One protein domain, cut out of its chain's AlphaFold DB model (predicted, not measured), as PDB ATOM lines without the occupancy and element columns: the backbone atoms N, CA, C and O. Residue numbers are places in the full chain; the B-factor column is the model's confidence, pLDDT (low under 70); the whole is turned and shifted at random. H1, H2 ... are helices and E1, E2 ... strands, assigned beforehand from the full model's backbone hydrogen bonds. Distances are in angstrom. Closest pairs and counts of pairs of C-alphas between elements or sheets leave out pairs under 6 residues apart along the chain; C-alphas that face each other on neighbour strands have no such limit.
ATOM      1  N   ILE A   3       5.853  32.771   8.696       86.19
ATOM      2  CA  ILE A   3       4.475  33.250   8.661       86.19
ATOM      3  C   ILE A   3       3.568  32.028   8.686       86.19
ATOM      4  O   ILE A   3       3.851  31.012   8.054       86.19
ATOM      5  N   TYR A   4       2.493  32.119   9.449       85.75
ATOM      6  CA  TYR A   4       1.526  31.057   9.631       85.75
ATOM      7  C   TYR A   4       0.197  31.496   9.029       85.75
ATOM      8  O   TYR A   4      -0.329  32.553   9.377       85.75
ATOM      9  N   GLU A   5      -0.340  30.681   8.133       86.38
ATOM     10  CA  GLU A   5      -1.674  30.850   7.568       86.38
ATOM     11  C   GLU A   5      -2.639  29.937   8.310       86.38
ATOM     12  O   GLU A   5      -2.356  28.753   8.504       86.38
ATOM     13  N   VAL A   6      -3.791  30.473   8.686       84.38
ATOM     14  CA  VAL A   6      -4.944  29.687   9.118       84.38
ATOM     15  C   VAL A   6      -6.096  30.062   8.204       84.38
ATOM     16  O   VAL A   6      -6.532  31.214   8.190       84.38
ATOM     17  N   THR A   7      -6.568  29.094   7.425       83.56
ATOM     18  CA  THR A   7      -7.630  29.320   6.440       83.56
ATOM     19  C   THR A   7      -8.830  28.456   6.766       83.56
ATOM     20  O   THR A   7      -8.709  27.239   6.887       83.56
ATOM     21  N   ASN A   8      -9.984  29.107   6.886       77.81
ATOM     22  CA  ASN A   8     -11.293  28.487   7.031       77.81
ATOM     23  C   ASN A   8     -12.139  28.751   5.766       77.81
ATOM     24  O   ASN A   8     -11.721  29.498   4.880       77.81
ATOM     25  N   ASP A   9     -13.343  28.182   5.682       69.25
ATOM     26  CA  ASP A   9     -14.224  28.314   4.503       69.25
ATOM     27  C   ASP A   9     -14.640  29.762   4.158       69.25
ATOM     28  O   ASP A   9     -15.206  30.018   3.097       69.25
ATOM     29  N   LYS A  10     -14.404  30.719   5.061       70.56
ATOM     30  CA  LYS A  10     -14.860  32.114   4.983       70.56
ATOM     31  C   LYS A  10     -13.732  33.142   5.076       70.56
ATOM     32  O   LYS A  10     -13.877  34.226   4.526       70.56
ATOM     33  N   ASN A  11     -12.637  32.826   5.764       76.62
ATOM     34  CA  ASN A  11     -11.580  33.754   6.143       76.62
ATOM     35  C   ASN A  11     -10.205  33.095   6.039       76.62
ATOM     36  O   ASN A  11     -10.010  31.937   6.405       76.62
ATOM     37  N   ARG A  12      -9.234  33.904   5.621       82.12
ATOM     38  CA  ARG A  12      -7.808  33.589   5.624       82.12
ATOM     39  C   ARG A  12      -7.121  34.543   6.596       82.12
ATOM     40  O   ARG A  12      -7.210  35.759   6.427       82.12
ATOM     41  N   GLN A  13      -6.478  33.996   7.619       85.31
ATOM     42  CA  GLN A  13      -5.783  34.744   8.662       85.31
ATOM     43  C   GLN A  13      -4.281  34.476   8.599       85.31
ATOM     44  O   GLN A  13      -3.851  33.347   8.364       85.31
ATOM     45  N   TRP A  14      -3.491  35.521   8.844       86.62
ATOM     46  CA  TRP A  14      -2.032  35.479   8.814       86.62
ATOM     47  C   TRP A  14      -1.469  35.862  10.176       86.62
ATOM     48  O   TRP A  14      -1.880  36.866  10.755       86.62
ATOM     49  N   PHE A  15      -0.507  35.085  10.661       86.06
ATOM     50  CA  PHE A  15       0.148  35.290  11.948       86.06
ATOM     51  C   PHE A  15       1.666  35.218  11.786       86.06
ATOM     52  O   PHE A  15       2.188  34.396  11.035       86.06
ATOM     53  N   ASP A  16       2.394  36.042  12.527       85.00
ATOM     54  CA  ASP A  16       3.857  36.017  12.635       85.00
ATOM     55  C   ASP A  16       4.345  35.061  13.742       85.00
ATOM     56  O   ASP A  16       5.488  34.596  13.732       85.00
ATOM     57  N   LYS A  17       3.463  34.710  14.688       86.75
ATOM     58  CA  LYS A  17       3.748  33.807  15.808       86.75
ATOM     59  C   LYS A  17       2.986  32.491  15.715       86.75
ATOM     60  O   LYS A  17       1.761  32.445  15.609       86.75
ATOM     61  N   LYS A  18       3.718  31.393  15.931       87.12
ATOM     62  CA  LYS A  18       3.169  30.028  15.926       87.12
ATOM     63  C   LYS A  18       2.072  29.816  16.969       87.12
ATOM     64  O   LYS A  18       1.099  29.125  16.695       87.12
ATOM     65  N   ALA A  19       2.246  30.366  18.170       89.00
ATOM     66  CA  ALA A  19       1.306  30.163  19.271       89.00
ATOM     67  C   ALA A  19      -0.075  30.766  18.961       89.00
ATOM     68  O   ALA A  19      -1.096  30.131  19.216       89.00
ATOM     69  N   GLU A  20      -0.095  31.954  18.354       88.62
ATOM     70  CA  GLU A  20      -1.323  32.648  17.954       88.62
ATOM     71  C   GLU A  20      -2.022  31.897  16.810       88.62
ATOM     72  O   GLU A  20      -3.216  31.605  16.901       88.62
ATOM     73  N   ALA A  21      -1.258  31.447  15.808       87.50
ATOM     74  CA  ALA A  21      -1.777  30.620  14.718       87.50
ATOM     75  C   ALA A  21      -2.363  29.284  15.204       87.50
ATOM     76  O   ALA A  21      -3.426  28.863  14.755       87.50
ATOM     77  N   GLN A  22      -1.712  28.619  16.163       87.69
ATOM     78  CA  GLN A  22      -2.223  27.374  16.743       87.69
ATOM     79  C   GLN A  22      -3.516  27.589  17.532       87.69
ATOM     80  O   GLN A  22      -4.406  26.738  17.486       87.69
ATOM     81  N   ALA A  23      -3.635  28.703  18.256       87.56
ATOM     82  CA  ALA A  23      -4.865  29.050  18.958       87.56
ATOM     83  C   ALA A  23      -6.014  29.310  17.969       87.56
ATOM     84  O   ALA A  23      -7.110  28.776  18.161       87.56
ATOM     85  N   ALA A  24      -5.755  30.051  16.886       85.62
ATOM     86  CA  ALA A  24      -6.729  30.314  15.827       85.62
ATOM     87  C   ALA A  24      -7.147  29.030  15.089       85.62
ATOM     88  O   ALA A  24      -8.335  28.733  15.000       85.62
ATOM     89  N   SER A  25      -6.184  28.202  14.674       87.06
ATOM     90  CA  SER A  25      -6.426  26.905  14.028       87.06
ATOM     91  C   SER A  25      -7.297  25.981  14.884       87.06
ATOM     92  O   SER A  25      -8.250  25.391  14.377       87.06
ATOM     93  N   LYS A  26      -7.041  25.903  16.199       86.31
ATOM     94  CA  LYS A  26      -7.872  25.121  17.132       86.31
ATOM     95  C   LYS A  26      -9.278  25.697  17.287       86.31
ATOM     96  O   LYS A  26     -10.242  24.935  17.290       86.31
ATOM     97  N   LYS A  27      -9.397  27.021  17.424       87.31
ATOM     98  CA  LYS A  27     -10.685  27.712  17.584       87.31
ATOM     99  C   LYS A  27     -11.570  27.543  16.350       87.31
ATOM    100  O   LYS A  27     -12.766  27.306  16.486       87.31
ATOM    101  N   GLU A  28     -10.978  27.639  15.168       84.19
ATOM    102  CA  GLU A  28     -11.684  27.607  13.886       84.19
ATOM    103  C   GLU A  28     -11.682  26.220  13.225       84.19
ATOM    104  O   GLU A  28     -12.191  26.075  12.118       84.19
ATOM    105  N   LYS A  29     -11.116  25.195  13.883       84.19
ATOM    106  CA  LYS A  29     -10.941  23.827  13.350       84.19
ATOM    107  C   LYS A  29     -10.368  23.818  11.928       84.19
ATOM    108  O   LYS A  29     -10.815  23.067  11.066       84.19
ATOM    109  N   SER A  30      -9.392  24.685  11.698       83.00
ATOM    110  CA  SER A  30      -8.880  25.007  10.369       83.00
ATOM    111  C   SER A  30      -7.421  24.584  10.216       83.00
ATOM    112  O   SER A  30      -6.667  24.647  11.194       83.00
ATOM    113  N   PRO A  31      -6.995  24.137   9.021       82.44
ATOM    114  CA  PRO A  31      -5.610  23.765   8.772       82.44
ATOM    115  C   PRO A  31      -4.679  24.968   8.961       82.44
ATOM    116  O   PRO A  31      -5.016  26.099   8.614       82.44
ATOM    117  N   MET A  32      -3.496  24.701   9.517       84.25
ATOM    118  CA  MET A  32      -2.436  25.691   9.689       84.25
ATOM    119  C   MET A  32      -1.297  25.387   8.716       84.25
ATOM    120  O   MET A  32      -0.697  24.313   8.792       84.25
ATOM    121  N   VAL A  33      -0.970  26.332   7.840       85.81
ATOM    122  CA  VAL A  33       0.155  26.238   6.896       85.81
ATOM    123  C   VAL A  33       1.283  27.141   7.384       85.81
ATOM    124  O   VAL A  33       1.039  28.204   7.948       85.81
ATOM    125  N   THR A  34       2.533  26.705   7.232       86.06
ATOM    126  CA  THR A  34       3.713  27.497   7.612       86.06
ATOM    127  C   THR A  34       4.507  27.855   6.367       86.06
ATOM    128  O   THR A  34       4.859  26.966   5.599       86.06
ATOM    129  N   TYR A  35       4.839  29.132   6.226       82.94
ATOM    130  CA  TYR A  35       5.671  29.672   5.161       82.94
ATOM    131  C   TYR A  35       6.984  30.170   5.753       82.94
ATOM    132  O   TYR A  35       6.998  30.894   6.756       82.94
ATOM    133  N   GLU A  36       8.097  29.773   5.144       84.19
ATOM    134  CA  GLU A  36       9.408  30.326   5.462       84.19
ATOM    135  C   GLU A  36       9.716  31.464   4.496       84.19
ATOM    136  O   GLU A  36       9.742  31.284   3.285       84.19
ATOM    137  N   VAL A  37       9.935  32.650   5.057       82.94
ATOM    138  CA  VAL A  37      10.182  33.884   4.310       82.94
ATOM    139  C   VAL A  37      11.565  34.423   4.607       82.94
ATOM    140  O   VAL A  37      12.077  34.270   5.726       82.94
ATOM    141  N   GLY A  38      12.142  35.143   3.645       79.62
ATOM    142  CA  GLY A  38      13.344  35.935   3.882       79.62
ATOM    143  C   GLY A  38      13.171  36.837   5.111       79.62
ATOM    144  O   GLY A  38      12.107  37.400   5.352       79.62
ATOM    145  N   SER A  39      14.208  36.959   5.939       78.25
ATOM    146  CA  SER A  39      14.205  37.837   7.124       78.25
ATOM    147  C   SER A  39      14.265  39.330   6.779       78.25
ATOM    148  O   SER A  39      14.244  40.168   7.678       78.25
ATOM    149  N   THR A  40      14.346  39.671   5.494       82.38
ATOM    150  CA  THR A  40      14.435  41.037   4.984       82.38
ATOM    151  C   THR A  40      13.070  41.549   4.525       82.38
ATOM    152  O   THR A  40      12.165  40.781   4.200       82.38
ATOM    153  N   ARG A  41      12.934  42.879   4.429       78.81
ATOM    154  CA  ARG A  41      11.736  43.525   3.867       78.81
ATOM    155  C   ARG A  41      11.421  43.035   2.448       78.81
ATOM    156  O   ARG A  41      10.252  42.890   2.118       78.81
ATOM    157  N   ALA A  42      12.449  42.764   1.641       81.00
ATOM    158  CA  ALA A  42      12.288  42.222   0.294       81.00
ATOM    159  C   ALA A  42      11.613  40.840   0.312       81.00
ATOM    160  O   ALA A  42      10.615  40.656  -0.375       81.00
ATOM    161  N   GLY A  43      12.064  39.929   1.185       80.12
ATOM    162  CA  GLY A  43      11.452  38.603   1.318       80.12
ATOM    163  C   GLY A  43       9.989  38.652   1.770       80.12
ATOM    164  O   GLY A  43       9.173  37.856   1.317       80.12
ATOM    165  N   TYR A  44       9.621  39.622   2.612       79.56
ATOM    166  CA  TYR A  44       8.219  39.826   2.995       79.56
ATOM    167  C   TYR A  44       7.350  40.301   1.818       79.56
ATOM    168  O   TYR A  44       6.222  39.845   1.658       79.56
ATOM    169  N   VAL A  45       7.875  41.195   0.974       81.88
ATOM    170  CA  VAL A  45       7.171  41.686  -0.223       81.88
ATOM    171  C   VAL A  45       6.997  40.578  -1.263       81.88
ATOM    172  O   VAL A  45       5.914  40.452  -1.830       81.88
ATOM    173  N   GLU A  46       8.019  39.753  -1.490       80.88
ATOM    174  CA  GLU A  46       7.939  38.588  -2.386       80.88
ATOM    175  C   GLU A  46       6.829  37.626  -1.959       80.88
ATOM    176  O   GLU A  46       5.990  37.244  -2.771       80.88
ATOM    177  N   PHE A  47       6.752  37.330  -0.664       82.69
ATOM    178  CA  PHE A  47       5.692  36.501  -0.106       82.69
ATOM    179  C   PHE A  47       4.294  37.101  -0.271       82.69
ATOM    180  O   PHE A  47       3.365  36.396  -0.661       82.69
ATOM    181  N   LEU A  48       4.122  38.403  -0.020       81.75
ATOM    182  CA  LEU A  48       2.830  39.060  -0.245       81.75
ATOM    183  C   LEU A  48       2.394  38.962  -1.714       81.75
ATOM    184  O   LEU A  48       1.214  38.736  -1.985       81.75
ATOM    185  N   ASN A  49       3.336  39.087  -2.650       81.38
ATOM    186  CA  ASN A  49       3.062  38.940  -4.079       81.38
ATOM    187  C   ASN A  49       2.672  37.498  -4.453       81.38
ATOM    188  O   ASN A  49       1.776  37.299  -5.271       81.38
ATOM    189  N   GLU A  50       3.303  36.487  -3.856       77.19
ATOM    190  CA  GLU A  50       2.973  35.074  -4.088       77.19
ATOM    191  C   GLU A  50       1.571  34.721  -3.564       77.19
ATOM    192  O   GLU A  50       0.750  34.114  -4.260       77.19
ATOM    193  N   VAL A  51       1.249  35.188  -2.358       76.88
ATOM    194  CA  VAL A  51      -0.048  34.957  -1.717       76.88
ATOM    195  C   VAL A  51      -1.184  35.683  -2.437       76.88
ATOM    196  O   VAL A  51      -2.276  35.126  -2.566       76.88
ATOM    197  N   ALA A  52      -0.952  36.905  -2.926       72.31
ATOM    198  CA  ALA A  52      -1.953  37.666  -3.676       72.31
ATOM    199  C   ALA A  52      -2.393  36.950  -4.966       72.31
ATOM    200  O   ALA A  52      -3.551  37.052  -5.364       72.31
ATOM    201  N   ASN A  53      -1.490  36.183  -5.583       65.12
ATOM    202  CA  ASN A  53      -1.767  35.412  -6.795       65.12
ATOM    203  C   ASN A  53      -2.411  34.045  -6.524       65.12
ATOM    204  O   ASN A  53      -2.870  33.389  -7.460       65.12
ATOM    205  N   THR A  54      -2.478  33.618  -5.262       60.66
ATOM    206  CA  THR A  54      -3.006  32.306  -4.881       60.66
ATOM    207  C   THR A  54      -4.409  32.461  -4.284       60.66
ATOM    208  O   THR A  54      -4.543  32.761  -3.087       60.66
TER     209      THR A  54
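Overview. This is residues 3 to 54 of the 77 residues of an uncharacterized protein of Euryarchaeota archaeon (UniProt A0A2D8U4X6). A small three-stranded antiparallel sheet, order E2 - E1 - E3, has the helix H1 packed along one face, over E1. The closing helix H2 only grazes the sheet with its residues 43 to 47, and residues 48 to 54 stick out. The printed part has 52 residues with two named helices and three named strands, in the order E1, E2, H1, E3, H2, and its class is mixed, helices and strands. It is only just compact, close to loose, with a radius of gyration of the C-alphas of 11.4 A, and its outline is flat, spanning 32 by 23 by 10 A.

Along the chain. In the sheet, E1 is residues 3 to 7, 12.9 A, beginning at C-alpha 3 (4.475, 33.250, 8.661); E2 is residues 12 to 15, 10.3 A; E3 is residues 32 to 36, 13.4 A. H1 is residues 18 to 28, 15.2 A. H2 is residues 41 to 52, 16.7 A, ending at C-alpha 52 (-1.953, 37.666, -3.676).

Arrangement. E1 and E2 form a hairpin, antiparallel at 154 degrees, with N 4 and O 15 2.8 A apart, within hydrogen-bond range. E1 and E3 are antiparallel at 153 degrees, with N 5 and O 33 2.8 A apart, also within range. H1 is on the sheet at a height of 8.4 A and runs along E1, at 0 degrees on the local plane; their closest C-alphas, of Val 6 and Ser 25, are 5.8 A apart. E2, H1 and E3 make a split strand-helix-strand unit, two strands running the same way with E1 between them, its crossover right-handed; H1 and the sheet make two layers, a helix on one face. H1 and H2 are apart. In both helices every O i to N i+4 pair is within hydrogen-bond range.

Size, cuts and confidence. The farthest C-alphas, of Lys 29 and Ala 42, are 32.4 A apart. The printed part has no cut, and its four links are tight. The mean pLDDT of the printed part is 82.1; residues 9, 53 and 54 are under 70.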